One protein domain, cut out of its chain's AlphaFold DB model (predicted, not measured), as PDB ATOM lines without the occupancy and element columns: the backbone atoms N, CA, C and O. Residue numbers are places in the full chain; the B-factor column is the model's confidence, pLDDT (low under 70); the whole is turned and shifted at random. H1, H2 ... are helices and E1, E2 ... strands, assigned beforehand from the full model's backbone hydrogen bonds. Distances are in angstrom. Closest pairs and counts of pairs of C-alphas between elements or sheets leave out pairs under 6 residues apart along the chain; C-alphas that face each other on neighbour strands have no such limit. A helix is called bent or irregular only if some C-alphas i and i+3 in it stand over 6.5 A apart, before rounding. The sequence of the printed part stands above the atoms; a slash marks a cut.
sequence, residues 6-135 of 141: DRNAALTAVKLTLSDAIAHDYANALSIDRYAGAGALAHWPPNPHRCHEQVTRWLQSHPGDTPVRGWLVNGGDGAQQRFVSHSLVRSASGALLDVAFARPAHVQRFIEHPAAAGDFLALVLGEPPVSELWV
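Overview. This is residues 6 to 135 of the 141 residues of an uncharacterized protein of Burkholderia vietnamiensis (UniProt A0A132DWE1). A long, strongly twisted hairpin of two strands, E1 and E2, runs through the middle, and the short strands E3, E4 and E5 join its sides to make one sheet. H1 packs on one face near E5, H2 packs on the opposite face nearer E3, and the small helix H3 packs on E2. The printed part has 130 residues, with three named helices and five named strands in the order H1 H2 E1 E2 E3 E4 H3 E5. The sheet is branched, each neighbour pair is antiparallel, and the class is mixed, helices and strands. The whole is compact, with a radius of gyration of the C-alphas of 14.5 A and spans of 39 by 30 by 25 A.

Arrangement. Begin with the hairpin of E1, residues 66 to 76, and E2, residues 80 to 90, where N 72 and O 84 are 2.8 A apart, within hydrogen-bond range. E2 bends by 56 degrees at residue 87. On the other side of E2 from E1, look for E3, residues 96 to 98, with N 97 and O 89 at 2.8 A, and E5, residues 132 to 135, with N 83 and O 133 at 2.8 A. On the other side of E1 from E2 is E4, residues 110 to 112, with N 71 and O 111 at 2.8 A. E1, E2 and E3 form a meander, each strand the antiparallel neighbour of the one before; with E4, antiparallel neighbour of E1, they form a Greek key. H1, residues 7 to 23, is on the sheet at a height of 7.2 A; its closest C-alphas to E5 are Ser 19 and Val 135, 6.4 A. H2, residues 48 to 61, is on the opposite face at a height of 8.8 A, along E2 at 13 degrees on the local plane; the closest C-alphas, His 52 and Ser 87, are 5.5 A apart. H3, residues 120 to 125, is over E2, across it at 67 degrees on the local plane, with C-alphas Ser 85 and Val 124 closest at 7.0 A. In H1 and H3 every O i to N i+4 pair is within hydrogen-bond range; in H2, 7 of 10 are.

Along the chain. Find C-alpha 7 at (201.832, 155.931, 210.878), where H1 starts its 24.2 A. H2, 19.5 A long, is irregular: C-alphas 49 and 52 are 8.8 A apart. E1 covers 29.9 A from C-alpha 66 at (222.192, 164.346, 200.535), and E2 29.1 A. E5 ends at C-alpha 135, (209.781, 160.743, 225.275).

Size, cuts and confidence. The C-alphas of Ser 61 and Ala 79, the two farthest apart, are 42.5 A apart. The links H1 to H2 and E3 to E4 are long. The printed part has no cut, and no printed residue is under 70 in pLDDT.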
ATOM      1  N   ASP A   6     202.165 153.018 207.410       93.38
ATOM      2  CA  ASP A   6     201.652 152.760 208.755       93.38
ATOM      3  C   ASP A   6     202.236 153.776 209.741       93.38
ATOM      4  O   ASP A   6     203.333 153.622 210.286       93.38
ATOM      5  N   ARG A   7     201.462 154.834 209.980       93.50
ATOM      6  CA  ARG A   7     201.832 155.931 210.878       93.50
ATOM      7  C   ARG A   7     202.054 155.476 212.323       93.50
ATOM      8  O   ARG A   7     202.924 156.021 213.001       93.50
ATOM      9  N   ASN A   8     201.284 154.504 212.809       94.56
ATOM     10  CA  ASN A   8     201.381 154.053 214.197       94.56
ATOM     11  C   ASN A   8     202.638 153.208 214.408       94.56
ATOM     12  O   ASN A   8     203.352 153.399 215.399       94.56
ATOM     13  N   ALA A   9     202.947 152.326 213.454       96.00
ATOM     14  CA  ALA A   9     204.209 151.596 213.441       96.00
ATOM     15  C   ALA A   9     205.404 152.561 213.346       96.00
ATOM     16  O   ALA A   9     206.348 152.443 214.131       96.00
ATOM     17  N   ALA A  10     205.323 153.577 212.476       96.75
ATOM     18  CA  ALA A  10     206.351 154.606 212.339       96.75
ATOM     19  C   ALA A  10     206.610 155.361 213.653       96.75
ATOM     20  O   ALA A  10     207.749 155.448 214.110       96.75
ATOM     21  N   LEU A  11     205.555 155.858 214.311       97.12
ATOM     22  CA  LEU A  11     205.672 156.547 215.603       97.12
ATOM     23  C   LEU A  11     206.265 155.652 216.691       97.12
ATOM     24  O   LEU A  11     207.060 156.120 217.504       97.12
ATOM     25  N   THR A  12     205.893 154.373 216.705       97.56
ATOM     26  CA  THR A  12     206.425 153.400 217.666       97.56
ATOM     27  C   THR A  12     207.924 153.195 217.451       97.56
ATOM     28  O   THR A  12     208.696 153.312 218.401       97.56
ATOM     29  N   ALA A  13     208.354 152.977 216.207       97.94
ATOM     30  CA  ALA A  13     209.763 152.807 215.858       97.94
ATOM     31  C   ALA A  13     210.602 154.058 216.177       97.94
ATOM     32  O   ALA A  13     211.700 153.946 216.730       97.94
ATOM     33  N   VAL A  14     210.071 155.255 215.900       98.12
ATOM     34  CA  VAL A  14     210.721 156.514 216.287       98.12
ATOM     35  C   VAL A  14     210.862 156.606 217.803       98.12
ATOM     36  O   VAL A  14     211.968 156.809 218.289       98.12
ATOM     37  N   LYS A  15     209.777 156.425 218.566       97.62
ATOM     38  CA  LYS A  15     209.823 156.532 220.033       97.62
ATOM     39  C   LYS A  15     210.803 155.541 220.653       97.62
ATOM     40  O   LYS A  15     211.541 155.935 221.545       97.62
ATOM     41  N   LEU A  16     210.863 154.303 220.158       97.19
ATOM     42  CA  LEU A  16     211.852 153.319 220.611       97.19
ATOM     43  C   LEU A  16     213.287 153.793 220.356       97.19
ATOM     44  O   LEU A  16     214.107 153.745 221.264       97.19
ATOM     45  N   THR A  17     213.565 154.318 219.161       97.81
ATOM     46  CA  THR A  17     214.892 154.853 218.803       97.81
ATOM     47  C   THR A  17     215.286 156.036 219.689       97.81
ATOM     48  O   THR A  17     216.425 156.135 220.136       97.81
ATOM     49  N   LEU A  18     214.344 156.938 219.974       97.69
ATOM     50  CA  LEU A  18     214.591 158.096 220.832       97.69
ATOM     51  C   LEU A  18     214.772 157.695 222.304       97.69
ATOM     52  O   LEU A  18     215.657 158.229 222.966       97.69
ATOM     53  N   SER A  19     213.986 156.738 222.806       96.69
ATOM     54  CA  SER A  19     214.167 156.173 224.149       96.69
ATOM     55  C   SER A  19     215.529 155.499 224.299       96.69
ATOM     56  O   SER A  19     216.199 155.692 225.311       96.69
ATOM     57  N   ASP A  20     215.958 154.745 223.285       96.12
ATOM     58  CA  ASP A  20     217.270 154.099 223.256       96.12
ATOM     59  C   ASP A  20     218.411 155.126 223.260       96.12
ATOM     60  O   ASP A  20     219.365 154.994 224.027       96.12
ATOM     61  N   ALA A  21     218.266 156.211 222.489       96.44
ATOM     62  CA  ALA A  21     219.209 157.322 222.513       96.44
ATOM     63  C   ALA A  21     219.309 157.964 223.908       96.44
ATOM     64  O   ALA A  21     220.413 158.258 224.353       96.44
ATOM     65  N   ILE A  22     218.196 158.146 224.633       95.62
ATOM     66  CA  ILE A  22     218.232 158.640 226.024       95.62
ATOM     67  C   ILE A  22     218.956 157.638 226.935       95.62
ATOM     68  O   ILE A  22     219.813 158.035 227.725       95.62
ATOM     69  N   ALA A  23     218.622 156.348 226.833       94.81
ATOM     70  CA  ALA A  23     219.191 155.297 227.676       94.81
ATOM     71  C   ALA A  23     220.716 155.175 227.517       94.81
ATOM     72  O   ALA A  23     221.416 154.904 228.491       94.81
ATOM     73  N   HIS A  24     221.229 155.445 226.316       94.94
ATOM     74  CA  HIS A  24     222.655 155.413 225.990       94.94
ATOM     75  C   HIS A  24     223.330 156.793 226.027       94.94
ATOM     76  O   HIS A  24     224.363 156.983 225.387       94.94
ATOM     77  N   ASP A  25     222.751 157.769 226.737       94.12
ATOM     78  CA  ASP A  25     223.280 159.138 226.878       94.12
ATOM     79  C   ASP A  25     223.675 159.784 225.536       94.12
ATOM     80  O   ASP A  25     224.672 160.494 225.400       94.12
ATOM     81  N   TYR A  26     222.863 159.519 224.512       95.44
ATOM     82  CA  TYR A  26     223.017 160.015 223.148       95.44
ATOM     83  C   TYR A  26     224.337 159.614 222.478       95.44
ATOM     84  O   TYR A  26     224.818 160.332 221.600       95.44
ATOM     85  N   ALA A  27     224.919 158.468 222.844       94.81
ATOM     86  CA  ALA A  27     226.157 157.961 222.244       94.81
ATOM     87  C   ALA A  27     226.077 157.781 220.712       94.81
ATOM     88  O   ALA A  27     227.099 157.826 220.032       94.81
ATOM     89  N   ASN A  28     224.872 157.602 220.165       90.69
ATOM     90  CA  ASN A  28     224.601 157.483 218.731       90.69
ATOM     91  C   ASN A  28     224.185 158.807 218.058       90.69
ATOM     92  O   ASN A  28     223.827 158.800 216.879       90.69
ATOM     93  N   ALA A  29     224.197 159.936 218.773       96.81
ATOM     94  CA  ALA A  29     223.841 161.218 218.187       96.81
ATOM     95  C   ALA A  29     224.901 161.702 217.196       96.81
ATOM     96  O   ALA A  29     226.103 161.688 217.465       96.81
ATOM     97  N   LEU A  30     224.437 162.211 216.058       97.12
ATOM     98  CA  LEU A  30     225.293 162.868 215.086       97.12
ATOM     99  C   LEU A  30     225.635 164.282 215.562       97.12
ATOM    100  O   LEU A  30     224.765 165.028 216.026       97.12
ATOM    101  N   SER A  31     226.907 164.650 215.414       94.38
ATOM    102  CA  SER A  31     227.385 166.018 215.623       94.38
ATOM    103  C   SER A  31     227.188 166.847 214.357       94.38
ATOM    104  O   SER A  31     227.385 166.350 213.249       94.38
ATOM    105  N   ILE A  32     226.794 168.108 214.524       95.94
ATOM    106  CA  ILE A  32     226.623 169.059 213.421       95.94
ATOM    107  C   ILE A  32     227.915 169.862 213.267       95.94
ATOM    108  O   ILE A  32     228.353 170.531 214.203       95.94
ATOM    109  N   ASP A  33     228.508 169.818 212.077       95.56
ATOM    110  CA  ASP A  33     229.822 170.402 211.805       95.56
ATOM    111  C   ASP A  33     229.742 171.892 211.460       95.56
ATOM    112  O   ASP A  33     230.652 172.667 211.767       95.56
ATOM    113  N   ARG A  34     228.679 172.307 210.760       95.62
ATOM    114  CA  ARG A  34     228.532 173.676 210.239       95.62
ATOM    115  C   ARG A  34     227.083 174.133 210.260       95.62
ATOM    116  O   ARG A  34     226.167 173.322 210.195       95.62
ATOM    117  N   TYR A  35     226.909 175.448 210.289       96.81
ATOM    118  CA  TYR A  35     225.620 176.109 210.458       96.81
ATOM    119  C   TYR A  35     225.449 177.241 209.449       96.81
ATOM    120  O   TYR A  35     226.429 177.890 209.075       96.81
ATOM    121  N   ALA A  36     224.207 177.500 209.048       95.56
ATOM    122  CA  ALA A  36     223.833 178.614 208.188       95.56
ATOM    123  C   ALA A  36     224.285 179.963 208.771       95.56
ATOM    124  O   ALA A  36     224.331 180.162 209.987       95.56
ATOM    125  N   GLY A  37     224.631 180.908 207.898       93.31
ATOM    126  CA  GLY A  37     225.066 182.246 208.292       93.31
ATOM    127  C   GLY A  37     226.449 182.313 208.954       93.31
ATOM    128  O   GLY A  37     226.822 183.374 209.447       93.31
ATOM    129  N   ALA A  38     227.234 181.228 208.960       88.81
ATOM    130  CA  ALA A  38     228.571 181.208 209.554       88.81
ATOM    131  C   ALA A  38     229.599 180.443 208.707       88.81
ATOM    132  O   ALA A  38     229.285 179.463 208.030       88.81
ATOM    133  N   GLY A  39     230.865 180.872 208.781       90.81
ATOM    134  CA  GLY A  39     231.985 180.216 208.100       90.81
ATOM    135  C   GLY A  39     231.721 180.019 206.604       90.81
ATOM    136  O   GLY A  39     231.342 180.954 205.903       90.81
ATOM    137  N   ALA A  40     231.873 178.784 206.121       85.94
ATOM    138  CA  ALA A  40     231.619 178.435 204.720       85.94
ATOM    139  C   ALA A  40     230.151 178.639 204.277       85.94
ATOM    140  O   ALA A  40     229.886 178.773 203.086       85.94
ATOM    141  N   LEU A  41     229.202 178.689 205.219       91.12
ATOM    142  CA  LEU A  41     227.772 178.890 204.965       91.12
ATOM    143  C   LEU A  41     227.330 180.341 205.251       91.12
ATOM    144  O   LEU A  41     226.136 180.611 205.338       91.12
ATOM    145  N   ALA A  42     228.259 181.297 205.381       92.31
ATOM    146  CA  ALA A  42     227.931 182.696 205.692       92.31
ATOM    147  C   ALA A  42     226.980 183.359 204.678       92.31
ATOM    148  O   ALA A  42     226.174 184.206 205.049       92.31
ATOM    149  N   HIS A  43     227.046 182.946 203.410       92.50
ATOM    150  CA  HIS A  43     226.186 183.451 202.339       92.50
ATOM    151  C   HIS A  43     224.764 182.863 202.364       92.50
ATOM    152  O   HIS A  43     223.895 183.340 201.637       92.50
ATOM    153  N   TRP A  44     224.524 181.822 203.166       94.88
ATOM    154  CA  TRP A  44     223.242 181.134 203.243       94.88
ATOM    155  C   TRP A  44     222.456 181.610 204.473       94.88
ATOM    156  O   TRP A  44     222.844 181.287 205.601       94.88
ATOM    157  N   PRO A  45     221.364 182.378 204.302       93.25
ATOM    158  CA  PRO A  45     220.621 182.917 205.431       93.25
ATOM    159  C   PRO A  45     219.856 181.803 206.172       93.25
ATOM    160  O   PRO A  45     219.182 180.987 205.532       93.25
ATOM    161  N   PRO A  46     219.917 181.765 207.516       93.81
ATOM    162  CA  PRO A  46     219.147 180.813 208.304       93.81
ATOM    163  C   PRO A  46     217.642 181.094 208.193       93.81
ATOM    164  O   PRO A  46     217.202 182.243 208.155       93.81
ATOM    165  N   ASN A  47     216.845 180.028 208.195       94.94
ATOM    166  CA  ASN A  47     215.391 180.088 208.306       94.94
ATOM    167  C   ASN A  47     214.890 178.887 209.132       94.94
ATOM    168  O   ASN A  47     214.569 177.833 208.570       94.94
ATOM    169  N   PRO A  48     214.830 179.025 210.469       89.88
ATOM    170  CA  PRO A  48     214.568 177.902 211.366       89.88
ATOM    171  C   PRO A  48     213.148 177.330 211.233       89.88
ATOM    172  O   PRO A  48     212.930 176.159 211.523       89.88
ATOM    173  N   HIS A  49     212.187 178.111 210.733       90.25
ATOM    174  CA  HIS A  49     210.797 177.671 210.543       90.25
ATOM    175  C   HIS A  49     210.583 176.836 209.274       90.25
ATOM    176  O   HIS A  49     209.486 176.332 209.047       90.25
ATOM    177  N   ARG A  50     211.606 176.717 208.424       92.44
ATOM    178  CA  ARG A  50     211.528 176.064 207.113       92.44
ATOM    179  C   ARG A  50     212.650 175.041 206.936       92.44
ATOM    180  O   ARG A  50     213.184 174.906 205.841       92.44
ATOM    181  N   CYS A  51     213.025 174.313 207.991       95.06
ATOM    182  CA  CYS A  51     214.193 173.424 207.960       95.06
ATOM    183  C   CYS A  51     214.145 172.382 206.828       95.06
ATOM    184  O   CYS A  51     215.136 172.181 206.126       95.06
ATOM    185  N   HIS A  52     212.981 171.782 206.567       95.62
ATOM    186  CA  HIS A  52     212.833 170.805 205.487       95.62
ATOM    187  C   HIS A  52     213.003 171.430 204.096       95.62
ATOM    188  O   HIS A  52     213.666 170.842 203.242       95.62
ATOM    189  N   GLU A  53     212.451 172.628 203.894       96.44
ATOM    190  CA  GLU A  53     212.538 173.379 202.638       96.44
ATOM    191  C   GLU A  53     213.932 173.968 202.411       96.44
ATOM    192  O   GLU A  53     214.401 173.969 201.277       96.44
ATOM    193  N   GLN A  54     214.614 174.427 203.464       97.12
ATOM    194  CA  GLN A  54     215.999 174.906 203.397       97.12
ATOM    195  C   GLN A  54     216.927 173.802 202.886       97.12
ATOM    196  O   GLN A  54     217.747 174.063 202.009       97.12
ATOM    197  N   VAL A  55     216.749 172.561 203.358       97.62
ATOM    198  CA  VAL A  55     217.463 171.394 202.816       97.62
ATOM    199  C   VAL A  55     217.122 171.181 201.344       97.62
ATOM    200  O   VAL A  55     218.027 171.062 200.526       97.62
ATOM    201  N   THR A  56     215.841 171.191 200.971       96.94
ATOM    202  CA  THR A  56     215.443 171.036 199.562       96.94
ATOM    203  C   THR A  56     216.068 172.110 198.664       96.94
ATOM    204  O   THR A  56     216.578 171.783 197.599       96.94
ATOM    205  N   ARG A  57     216.080 173.377 199.096       96.88
ATOM    206  CA  ARG A  57     216.703 174.487 198.357       96.88
ATOM    207  C   ARG A  57     218.218 174.344 198.266       96.88
ATOM    208  O   ARG A  57     218.777 174.593 197.207       96.88
ATOM    209  N   TRP A  58     218.878 173.929 199.347       96.94
ATOM    210  CA  TRP A  58     220.322 173.690 199.343       96.94
ATOM    211  C   TRP A  58     220.714 172.646 198.293       96.94
ATOM    212  O   TRP A  58     221.632 172.861 197.504       96.94
ATOM    213  N   LEU A  59     219.977 171.535 198.249       97.38
ATOM    214  CA  LEU A  59     220.255 170.416 197.347       97.38
ATOM    215  C   LEU A  59     220.064 170.769 195.863       97.38
ATOM    216  O   LEU A  59     220.662 170.123 195.009       97.38
ATOM    217  N   GLN A  60     219.294 171.815 195.535       97.00
ATOM    218  CA  GLN A  60     219.149 172.291 194.151       97.00
ATOM    219  C   GLN A  60     220.457 172.855 193.580       97.00
ATOM    220  O   GLN A  60     220.691 172.740 192.379       97.00
ATOM    221  N   SER A  61     221.307 173.454 194.418       94.44
ATOM    222  CA  SER A  61     222.612 173.995 194.018       94.44
ATOM    223  C   SER A  61     223.797 173.101 194.400       94.44
ATOM    224  O   SER A  61     224.906 173.342 193.929       94.44
ATOM    225  N   HIS A  62     223.569 172.050 195.196       95.94
ATOM    226  CA  HIS A  62     224.600 171.126 195.680       95.94
ATOM    227  C   HIS A  62     224.192 169.660 195.433       95.94
ATOM    228  O   HIS A  62     223.905 168.927 196.377       95.94
ATOM    229  N   PRO A  63     224.163 169.194 194.169       94.12
ATOM    230  CA  PRO A  63     223.603 167.884 193.814       94.12
ATOM    231  C   PRO A  63     224.406 166.676 194.327       94.12
ATOM    232  O   PRO A  63     223.906 165.557 194.287       94.12
ATOM    233  N   GLY A  64     225.650 166.877 194.779       96.88
ATOM    234  CA  GLY A  64     226.461 165.831 195.415       96.88
ATOM    235  C   GLY A  64     226.155 165.628 196.902       96.88
ATOM    236  O   GLY A  64     226.644 164.672 197.503       96.88
ATOM    237  N   ASP A  65     225.367 166.521 197.494       98.19
ATOM    238  CA  ASP A  65     224.970 166.446 198.890       98.19
ATOM    239  C   ASP A  65     223.669 165.641 199.038       98.19
ATOM    240  O   ASP A  65     222.912 165.446 198.087       98.19
ATOM    241  N   THR A  66     223.383 165.164 200.250       98.25
ATOM    242  CA  THR A  66     222.192 164.346 200.535       98.25
ATOM    243  C   THR A  66     221.436 164.848 201.765       98.25
ATOM    244  O   THR A  66     222.040 165.423 202.676       98.25
ATOM    245  N   PRO A  67     220.103 164.677 201.828       98.19
ATOM    246  CA  PRO A  67     219.338 165.050 203.009       98.19
ATOM    247  C   PRO A  67     219.576 164.055 204.149       98.19
ATOM    248  O   PRO A  67     219.567 162.848 203.934       98.19
ATOM    249  N   VAL A  68     219.673 164.561 205.377       98.31
ATOM    250  CA  VAL A  68     219.614 163.752 206.601       98.31
ATOM    251  C   VAL A  68     218.404 164.207 207.406       98.31
ATOM    252  O   VAL A  68     218.241 165.395 207.693       98.31
ATOM    253  N   ARG A  69     217.511 163.274 207.730       98.25
ATOM    254  CA  ARG A  69     216.221 163.553 208.374       98.25
ATOM    255  C   ARG A  69     216.187 162.908 209.750       98.25
ATOM    256  O   ARG A  69     216.711 161.813 209.915       98.25
ATOM    257  N   GLY A  70     215.609 163.579 210.739       98.19
ATOM    258  CA  GLY A  70     215.675 163.092 212.113       98.19
ATOM    259  C   GLY A  70     215.159 164.084 213.137       98.19
ATOM    260  O   GLY A  70     214.268 164.884 212.856       98.19
ATOM    261  N   TRP A  71     215.718 163.998 214.337       98.38
ATOM    262  CA  TRP A  71     215.161 164.588 215.544       98.38
ATOM    263  C   TRP A  71     216.250 165.291 216.356       98.38
ATOM    264  O   TRP A  71     217.224 164.666 216.777       98.38
ATOM    265  N   LEU A  72     216.084 166.591 216.592       97.31
ATOM    266  CA  LEU A  72     216.955 167.374 217.467       97.31
ATOM    267  C   LEU A  72     216.488 167.283 218.919       97.31
ATOM    268  O   LEU A  72     215.313 167.504 219.210       97.31
ATOM    269  N   VAL A  73     217.427 167.042 219.830       95.62
ATOM    270  CA  VAL A  73     217.224 167.186 221.280       95.62
ATOM    271  C   VAL A  73     216.972 168.665 221.596       95.62
ATOM    272  O   VAL A  73     217.815 169.506 221.288       95.62
ATOM    273  N   ASN A  74     215.825 168.996 222.198       93.62
ATOM    274  CA  ASN A  74     215.412 170.385 222.433       93.62
ATOM    275  C   ASN A  74     214.814 170.601 223.836       93.62
ATOM    276  O   ASN A  74     213.660 171.006 223.985       93.62
ATOM    277  N   GLY A  75     215.614 170.314 224.869       89.50
ATOM    278  CA  GLY A  75     215.229 170.488 226.275       89.50
ATOM    279  C   GLY A  75     214.243 169.431 226.786       89.50
ATOM    280  O   GLY A  75     213.985 168.434 226.128       89.50
ATOM    281  N   GLY A  76     213.698 169.622 227.978       91.06
ATOM    282  CA  GLY A  76     212.793 168.668 228.617       91.06
ATOM    283  C   GLY A  76     212.253 169.228 229.925       91.06
ATOM    284  O   GLY A  76     212.614 170.341 230.309       91.06
ATOM    285  N   ASP A  77     211.404 168.466 230.606       91.06
ATOM    286  CA  ASP A  77     210.780 168.864 231.879       91.06
ATOM    287  C   ASP A  77     211.322 168.082 233.093       91.06
ATOM    288  O   ASP A  77     210.784 168.163 234.195       91.06
ATOM    289  N   GLY A  78     212.398 167.316 232.895       88.19
ATOM    290  CA  GLY A  78     213.002 166.447 233.909       88.19
ATOM    291  C   GLY A  78     212.375 165.051 233.993       88.19
ATOM    292  O   GLY A  78     213.055 164.127 234.433       88.19
ATOM    293  N   ALA A  79     211.143 164.864 233.513       93.38
ATOM    294  CA  ALA A  79     210.501 163.555 233.374       93.38
ATOM    295  C   ALA A  79     210.532 163.051 231.924       93.38
ATOM    296  O   ALA A  79     210.575 161.846 231.669       93.38
ATOM    297  N   GLN A  80     210.509 163.969 230.964       96.38
ATOM    298  CA  GLN A  80     210.470 163.704 229.537       96.38
ATOM    299  C   GLN A  80     211.486 164.577 228.800       96.38
ATOM    300  O   GLN A  80     211.723 165.741 229.132       96.38
ATOM    301  N   GLN A  81     212.065 164.000 227.756       97.06
ATOM    302  CA  GLN A  81     212.918 164.676 226.795       97.06
ATOM    303  C   GLN A  81     212.080 165.086 225.581       97.06
ATOM    304  O   GLN A  81     211.397 164.251 224.980       97.06
ATOM    305  N   ARG A  82     212.173 166.359 225.180       97.62
ATOM    306  CA  ARG A  82     211.565 166.863 223.945       97.62
ATOM    307  C   ARG A  82     212.514 166.667 222.771       97.62
ATOM    308  O   ARG A  82     213.695 167.026 222.838       97.62
ATOM    309  N   PHE A  83     211.968 166.169 221.673       98.00
ATOM    310  CA  PHE A  83     212.626 166.079 220.380       98.00
ATOM    311  C   PHE A  83     211.822 166.845 219.339       98.00
ATOM    312  O   PHE A  83     210.601 166.723 219.302       98.00
ATOM    313  N   VAL A  84     212.492 167.607 218.477       97.31
ATOM    314  CA  VAL A  84     211.847 168.332 217.372       97.31
ATOM    315  C   VAL A  84     212.302 167.773 216.033       97.31
ATOM    316  O   VAL A  84     213.487 167.491 215.844       97.31
ATOM    317  N   SER A  85     211.364 167.589 215.108       97.69
ATOM    318  CA  SER A  85     211.663 167.131 213.756       97.69
ATOM    319  C   SER A  85     212.600 168.127 213.080       97.69
ATOM    320  O   SER A  85     212.319 169.328 213.053       97.69
ATOM    321  N   HIS A  86     213.697 167.646 212.509       98.00
ATOM    322  CA  HIS A  86     214.678 168.508 211.867       98.00
ATOM    323  C   HIS A  86     215.266 167.874 210.618       98.00
ATOM    324  O   HIS A  86     215.128 166.676 210.352       98.00
ATOM    325  N   SER A  87     215.902 168.697 209.796       98.25
ATOM    326  CA  SER A  87     216.592 168.219 208.613       98.25
ATOM    327  C   SER A  87     217.883 168.956 208.380       98.25
ATOM    328  O   SER A  87     217.947 170.177 208.460       98.25
ATOM    329  N   LEU A  88     218.878 168.158 208.040       98.38
ATOM    330  CA  LEU A  88     220.250 168.551 207.821       98.38
ATOM    331  C   LEU A  88     220.665 168.122 206.415       98.38
ATOM    332  O   LEU A  88     219.937 167.415 205.707       98.38
ATOM    333  N   VAL A  89     221.859 168.541 206.023       98.50
ATOM    334  CA  VAL A  89     222.513 168.109 204.794       98.50
ATOM    335  C   VAL A  89     223.766 167.337 205.162       98.50
ATOM    336  O   VAL A  89     224.572 167.814 205.953       98.50
ATOM    337  N   ARG A  90     223.972 166.169 204.562       98.56
ATOM    338  CA  ARG A  90     225.284 165.533 204.522       98.56
ATOM    339  C   ARG A  90     225.964 165.944 203.230       98.56
ATOM    340  O   ARG A  90     225.495 165.599 202.147       98.56
ATOM    341  N   SER A  91     227.048 166.699 203.358       97.94
ATOM    342  CA  SER A  91     227.834 167.117 202.202       97.94
ATOM    343  C   SER A  91     228.476 165.922 201.499       97.94
ATOM    344  O   SER A  91     228.704 164.887 202.130       97.94
ATOM    345  N   ALA A  92     228.880 166.091 200.241       96.69
ATOM    346  CA  ALA A  92     229.666 165.091 199.510       96.69
ATOM    347  C   ALA A  92     230.958 164.665 200.249       96.69
ATOM    348  O   ALA A  92     231.447 163.555 200.068       96.69
ATOM    349  N   SER A  93     231.499 165.533 201.114       95.75
ATOM    350  CA  SER A  93     232.666 165.243 201.964       95.75
ATOM    351  C   SER A  93     232.338 164.499 203.268       95.75
ATOM    352  O   SER A  93     233.233 164.209 204.056       95.75
ATOM    353  N   GLY A  94     231.060 164.216 203.528       96.69
ATOM    354  CA  GLY A  94     230.573 163.531 204.726       96.69
ATOM    355  C   GLY A  94     230.180 164.448 205.890       96.69
ATOM    356  O   GLY A  94     229.452 163.990 206.773       96.69
ATOM    357  N   ALA A  95     230.585 165.726 205.869       96.75
ATOM    358  CA  ALA A  95     230.251 166.697 206.916       96.75
ATOM    359  C   ALA A  95     228.738 166.949 207.009       96.75
ATOM    360  O   ALA A  95     228.073 167.082 205.975       96.75
ATOM    361  N   LEU A  96     228.219 167.052 208.232       97.81
ATOM    362  CA  LEU A  96     226.817 167.303 208.533       97.81
ATOM    363  C   LEU A  96     226.574 168.802 208.746       97.81
ATOM    364  O   LEU A  96     227.173 169.439 209.612       97.81
ATOM    365  N   LEU A  97     225.689 169.375 207.939       97.81
ATOM    366  CA  LEU A  97     225.424 170.805 207.867       97.81
ATOM    367  C   LEU A  97     223.992 171.094 208.311       97.81
ATOM    368  O   LEU A  97     223.042 170.501 207.795       97.81
ATOM    369  N   ASP A  98     223.830 172.067 209.197       97.50
ATOM    370  CA  ASP A  98     222.538 172.686 209.456       97.50
ATOM    371  C   ASP A  98     222.372 173.929 208.583       97.50
ATOM    372  O   ASP A  98     222.903 175.001 208.859       97.50
ATOM    373  N   VAL A  99     221.624 173.770 207.495       97.38
ATOM    374  CA  VAL A  99     221.340 174.842 206.528       97.38
ATOM    375  C   VAL A  99     220.113 175.676 206.919       97.38
ATOM    376  O   VAL A  99     219.695 176.571 206.182       97.38
ATOM    377  N   ALA A 100     219.500 175.387 208.067       96.69
ATOM    378  CA  ALA A 100     218.308 176.066 208.549       96.69
ATOM    379  C   ALA A 100     218.604 176.975 209.746       96.69
ATOM    380  O   ALA A 100     218.002 178.044 209.850       96.69
ATOM    381  N   PHE A 101     219.511 176.575 210.638       95.19
ATOM    382  CA  PHE A 101     219.801 177.282 211.883       95.19
ATOM    383  C   PHE A 101     221.173 177.959 211.837       95.19
ATOM    384  O   PHE A 101     222.131 177.438 211.268       95.19
ATOM    385  N   ALA A 102     221.271 179.112 212.502       94.81
ATOM    386  CA  ALA A 102     222.560 179.659 212.905       94.81
ATOM    387  C   ALA A 102     223.172 178.805 214.024       94.81
ATOM    388  O   ALA A 102     222.461 178.065 214.709       94.81
ATOM    389  N   ARG A 103     224.488 178.933 214.238       93.38
ATOM    390  CA  ARG A 103     225.182 178.157 215.272       93.38
ATOM    391  C   ARG A 103     224.551 178.414 216.653       93.38
ATOM    392  O   ARG A 103     224.560 179.561 217.105       93.38
ATOM    393  N   PRO A 104     224.041 177.378 217.340       91.25
ATOM    394  CA  PRO A 104     223.495 177.504 218.686       91.25
ATOM    395  C   PRO A 104     224.605 177.760 219.714       91.25
ATOM    396  O   PRO A 104     225.777 177.452 219.492       91.25
ATOM    397  N   ALA A 105     224.222 178.281 220.883       89.75
ATOM    398  CA  ALA A 105     225.144 178.495 222.003       89.75
ATOM    399  C   ALA A 105     225.621 177.184 222.665       89.75
ATOM    400  O   ALA A 105     226.636 177.179 223.357       89.75
ATOM    401  N   HIS A 106     224.900 176.081 222.463       86.75
ATOM    402  CA  HIS A 106     225.204 174.762 223.013       86.75
ATOM    403  C   HIS A 106     225.303 173.724 221.895       86.75
ATOM    404  O   HIS A 106     224.690 173.880 220.840       86.75
ATOM    405  N   VAL A 107     226.054 172.647 222.132       86.69
ATOM    406  CA  VAL A 107     226.146 171.533 221.181       86.69
ATOM    407  C   VAL A 107     224.776 170.876 221.045       86.69
ATOM    408  O   VAL A 107     224.181 170.446 222.034       86.69
ATOM    409  N   GLN A 108     224.281 170.803 219.814       91.75
ATOM    410  CA  GLN A 108     223.052 170.091 219.493       91.75
ATOM    411  C   GLN A 108     223.338 168.612 219.260       91.75
ATOM    412  O   GLN A 108     224.335 168.248 218.640       91.75
ATOM    413  N   ARG A 109     222.424 167.768 219.736       94.81
ATOM    414  CA  ARG A 109     222.428 166.327 219.490       94.81
ATOM    415  C   ARG A 109     221.314 166.003 218.510       94.81
ATOM    416  O   ARG A 109     220.162 166.378 218.745       94.81
ATOM    417  N   PHE A 110     221.664 165.321 217.427       98.00
ATOM    418  CA  PHE A 110     220.731 164.932 216.381       98.00
ATOM    419  C   PHE A 110     220.645 163.410 216.282       98.00
ATOM    420  O   PHE A 110     221.662 162.743 216.112       98.00
ATOM    421  N   ILE A 111     219.431 162.869 216.365       98.31
ATOM    422  CA  ILE A 111     219.158 161.443 216.176       98.31
ATOM    423  C   ILE A 111     218.538 161.254 214.796       98.31
ATOM    424  O   ILE A 111     217.489 161.828 214.500       98.31
ATOM    425  N   GLU A 112     219.187 160.469 213.940       98.38
ATOM    426  CA  GLU A 112     218.678 160.182 212.598       98.38
ATOM    427  C   GLU A 112     217.352 159.405 212.663       98.38
ATOM    428  O   GLU A 112     217.122 158.593 213.562       98.38
ATOM    429  N   HIS A 113     216.439 159.691 211.734       98.12
ATOM    430  CA  HIS A 113     215.159 159.000 211.651       98.12
ATOM    431  C   HIS A 113     215.398 157.516 211.327       98.12
ATOM    432  O   HIS A 113     216.079 157.214 210.344       98.12
ATOM    433  N   PRO A 114     214.852 156.576 212.116       97.56
ATOM    434  CA  PRO A 114     215.134 155.162 211.923       97.56
ATOM    435  C   PRO A 114     214.510 154.655 210.623       97.56
ATOM    436  O   PRO A 114     213.322 154.857 210.384       97.56
ATOM    437  N   ALA A 115     215.273 153.904 209.823       95.75
ATOM    438  CA  ALA A 115     214.779 153.336 208.563       95.75
ATOM    439  C   ALA A 115     213.521 152.462 208.755       95.75
ATOM    440  O   ALA A 115     212.637 152.437 207.901       95.75
ATOM    441  N   ALA A 116     213.407 151.792 209.907       95.50
ATOM    442  CA  ALA A 116     212.248 150.980 210.277       95.50
ATOM    443  C   ALA A 116     210.942 151.785 210.438       95.50
ATOM    444  O   ALA A 116     209.865 151.198 210.374       95.50
ATOM    445  N   ALA A 117     211.015 153.107 210.637       96.31
ATOM    446  CA  ALA A 117     209.837 153.972 210.696       96.31
ATOM    447  C   ALA A 117     209.339 154.423 209.312       96.31
ATOM    448  O   ALA A 117     208.275 155.034 209.217       96.31
ATOM    449  N   GLY A 118     210.062 154.097 208.238       95.31
ATOM    450  CA  GLY A 118     209.681 154.461 206.878       95.31
ATOM    451  C   GLY A 118     209.963 155.927 206.550       95.31
ATOM    452  O   GLY A 118     211.026 156.458 206.865       95.31
ATOM    453  N   ASP A 119     209.039 156.563 205.829       95.56
ATOM    454  CA  ASP A 119     209.252 157.911 205.301       95.56
ATOM    455  C   ASP A 119     209.060 158.990 206.380       95.56
ATOM    456  O   ASP A 119     207.967 159.203 206.913       95.56
ATOM    457  N   PHE A 120     210.140 159.717 206.665       97.19
ATOM    458  CA  PHE A 120     210.147 160.807 207.635       97.19
ATOM    459  C   PHE A 120     209.192 161.952 207.270       97.19
ATOM    460  O   PHE A 120     208.515 162.483 208.150       97.19
ATOM    461  N   LEU A 121     209.139 162.375 206.003       96.19
ATOM    462  CA  LEU A 121     208.307 163.512 205.601       96.19
ATOM    463  C   LEU A 121     206.824 163.134 205.629       96.19
ATOM    464  O   LEU A 121     206.011 163.950 206.055       96.19
ATOM    465  N   ALA A 122     206.472 161.894 205.276       95.44
ATOM    466  CA  ALA A 122     205.122 161.362 205.450       95.44
ATOM    467  C   ALA A 122     204.698 161.367 206.929       95.44
ATOM    468  O   ALA A 122     203.548 161.680 207.251       95.44
ATOM    469  N   LEU A 123     205.626 161.076 207.848       95.88
ATOM    470  CA  LEU A 123     205.359 161.177 209.278       95.88
ATOM    471  C   LEU A 123     205.167 162.635 209.722       95.88
ATOM    472  O   LEU A 123     204.138 162.965 210.311       95.88
ATOM    473  N   VAL A 124     206.139 163.502 209.444       96.25
ATOM    474  CA  VAL A 124     206.216 164.859 210.011       96.25
ATOM    475  C   VAL A 124     205.221 165.826 209.371       96.25
ATOM    476  O   VAL A 124     204.636 166.640 210.083       96.25
ATOM    477  N   LEU A 125     205.003 165.723 208.057       94.88
ATOM    478  CA  LEU A 125     204.100 166.594 207.293       94.88
ATOM    479  C   LEU A 125     202.710 165.980 207.067       94.88
ATOM    480  O   LEU A 125     201.819 166.677 206.593       94.88
ATOM    481  N   GLY A 126     202.526 164.687 207.354       92.31
ATOM    482  CA  GLY A 126     201.218 164.033 207.262       92.31
ATOM    483  C   GLY A 126     200.263 164.473 208.371       92.31
ATOM    484  O   GLY A 126     200.696 165.015 209.379       92.31
ATOM    485  N   GLU A 127     198.970 164.193 208.218       88.06
ATOM    486  CA  GLU A 127     197.931 164.645 209.154       88.06
ATOM    487  C   GLU A 127     197.675 163.639 210.301       88.06
ATOM    488  O   GLU A 127     197.454 162.454 210.026       88.06
ATOM    489  N   PRO A 128     197.663 164.072 211.582       89.31
ATOM    490  CA  PRO A 128     198.097 165.388 212.073       89.31
ATOM    491  C   PRO A 128     199.633 165.503 212.081       89.31
ATOM    492  O   PRO A 128     200.283 164.499 212.386       89.31
ATOM    493  N   PRO A 129     200.233 166.680 211.827       91.56
ATOM    494  CA  PRO A 129     201.688 166.825 211.729       91.56
ATOM    495  C   PRO A 129     202.397 166.466 213.036       91.56
ATOM    496  O   PRO A 129     201.901 166.740 214.129       91.56
ATOM    497  N   VAL A 130     203.586 165.869 212.925       95.94
ATOM    498  CA  VAL A 130     204.429 165.499 214.077       95.94
ATOM    499  C   VAL A 130     205.716 166.303 214.000       95.94
ATOM    500  O   VAL A 130     206.744 165.828 213.526       95.94
ATOM    501  N   SER A 131     205.643 167.551 214.454       94.88
ATOM    502  CA  SER A 131     206.798 168.449 214.549       94.88
ATOM    503  C   SER A 131     207.636 168.208 215.805       94.88
ATOM    504  O   SER A 131     208.802 168.599 215.867       94.88
ATOM    505  N   GLU A 132     207.060 167.554 216.813       96.94
ATOM    506  CA  GLU A 132     207.738 167.230 218.060       96.94
ATOM    507  C   GLU A 132     207.244 165.926 218.682       96.94
ATOM    508  O   GLU A 132     206.123 165.474 218.447       96.94
ATOM    509  N   LEU A 133     208.107 165.336 219.502       97.50
ATOM    510  CA  LEU A 133     207.817 164.168 220.315       97.50
ATOM    511  C   LEU A 133     208.368 164.374 221.720       97.50
ATOM    512  O   LEU A 133     209.501 164.818 221.901       97.50
ATOM    513  N   TRP A 134     207.569 163.983 222.706       97.38
ATOM    514  CA  TRP A 134     207.983 163.900 224.096       97.38
ATOM    515  C   TRP A 134     208.176 162.435 224.468       97.38
ATOM    516  O   TRP A 134     207.293 161.601 224.240       97.38
ATOM    517  N   VAL A 135     209.363 162.114 224.975       97.31
ATOM    518  CA  VAL A 135     209.781 160.743 225.275       97.31
ATOM    519  C   VAL A 135     210.182 160.662 226.746       97.31
ATOM    520  O   VAL A 135     211.024 161.455 227.170       97.31
TER     521      VAL A 135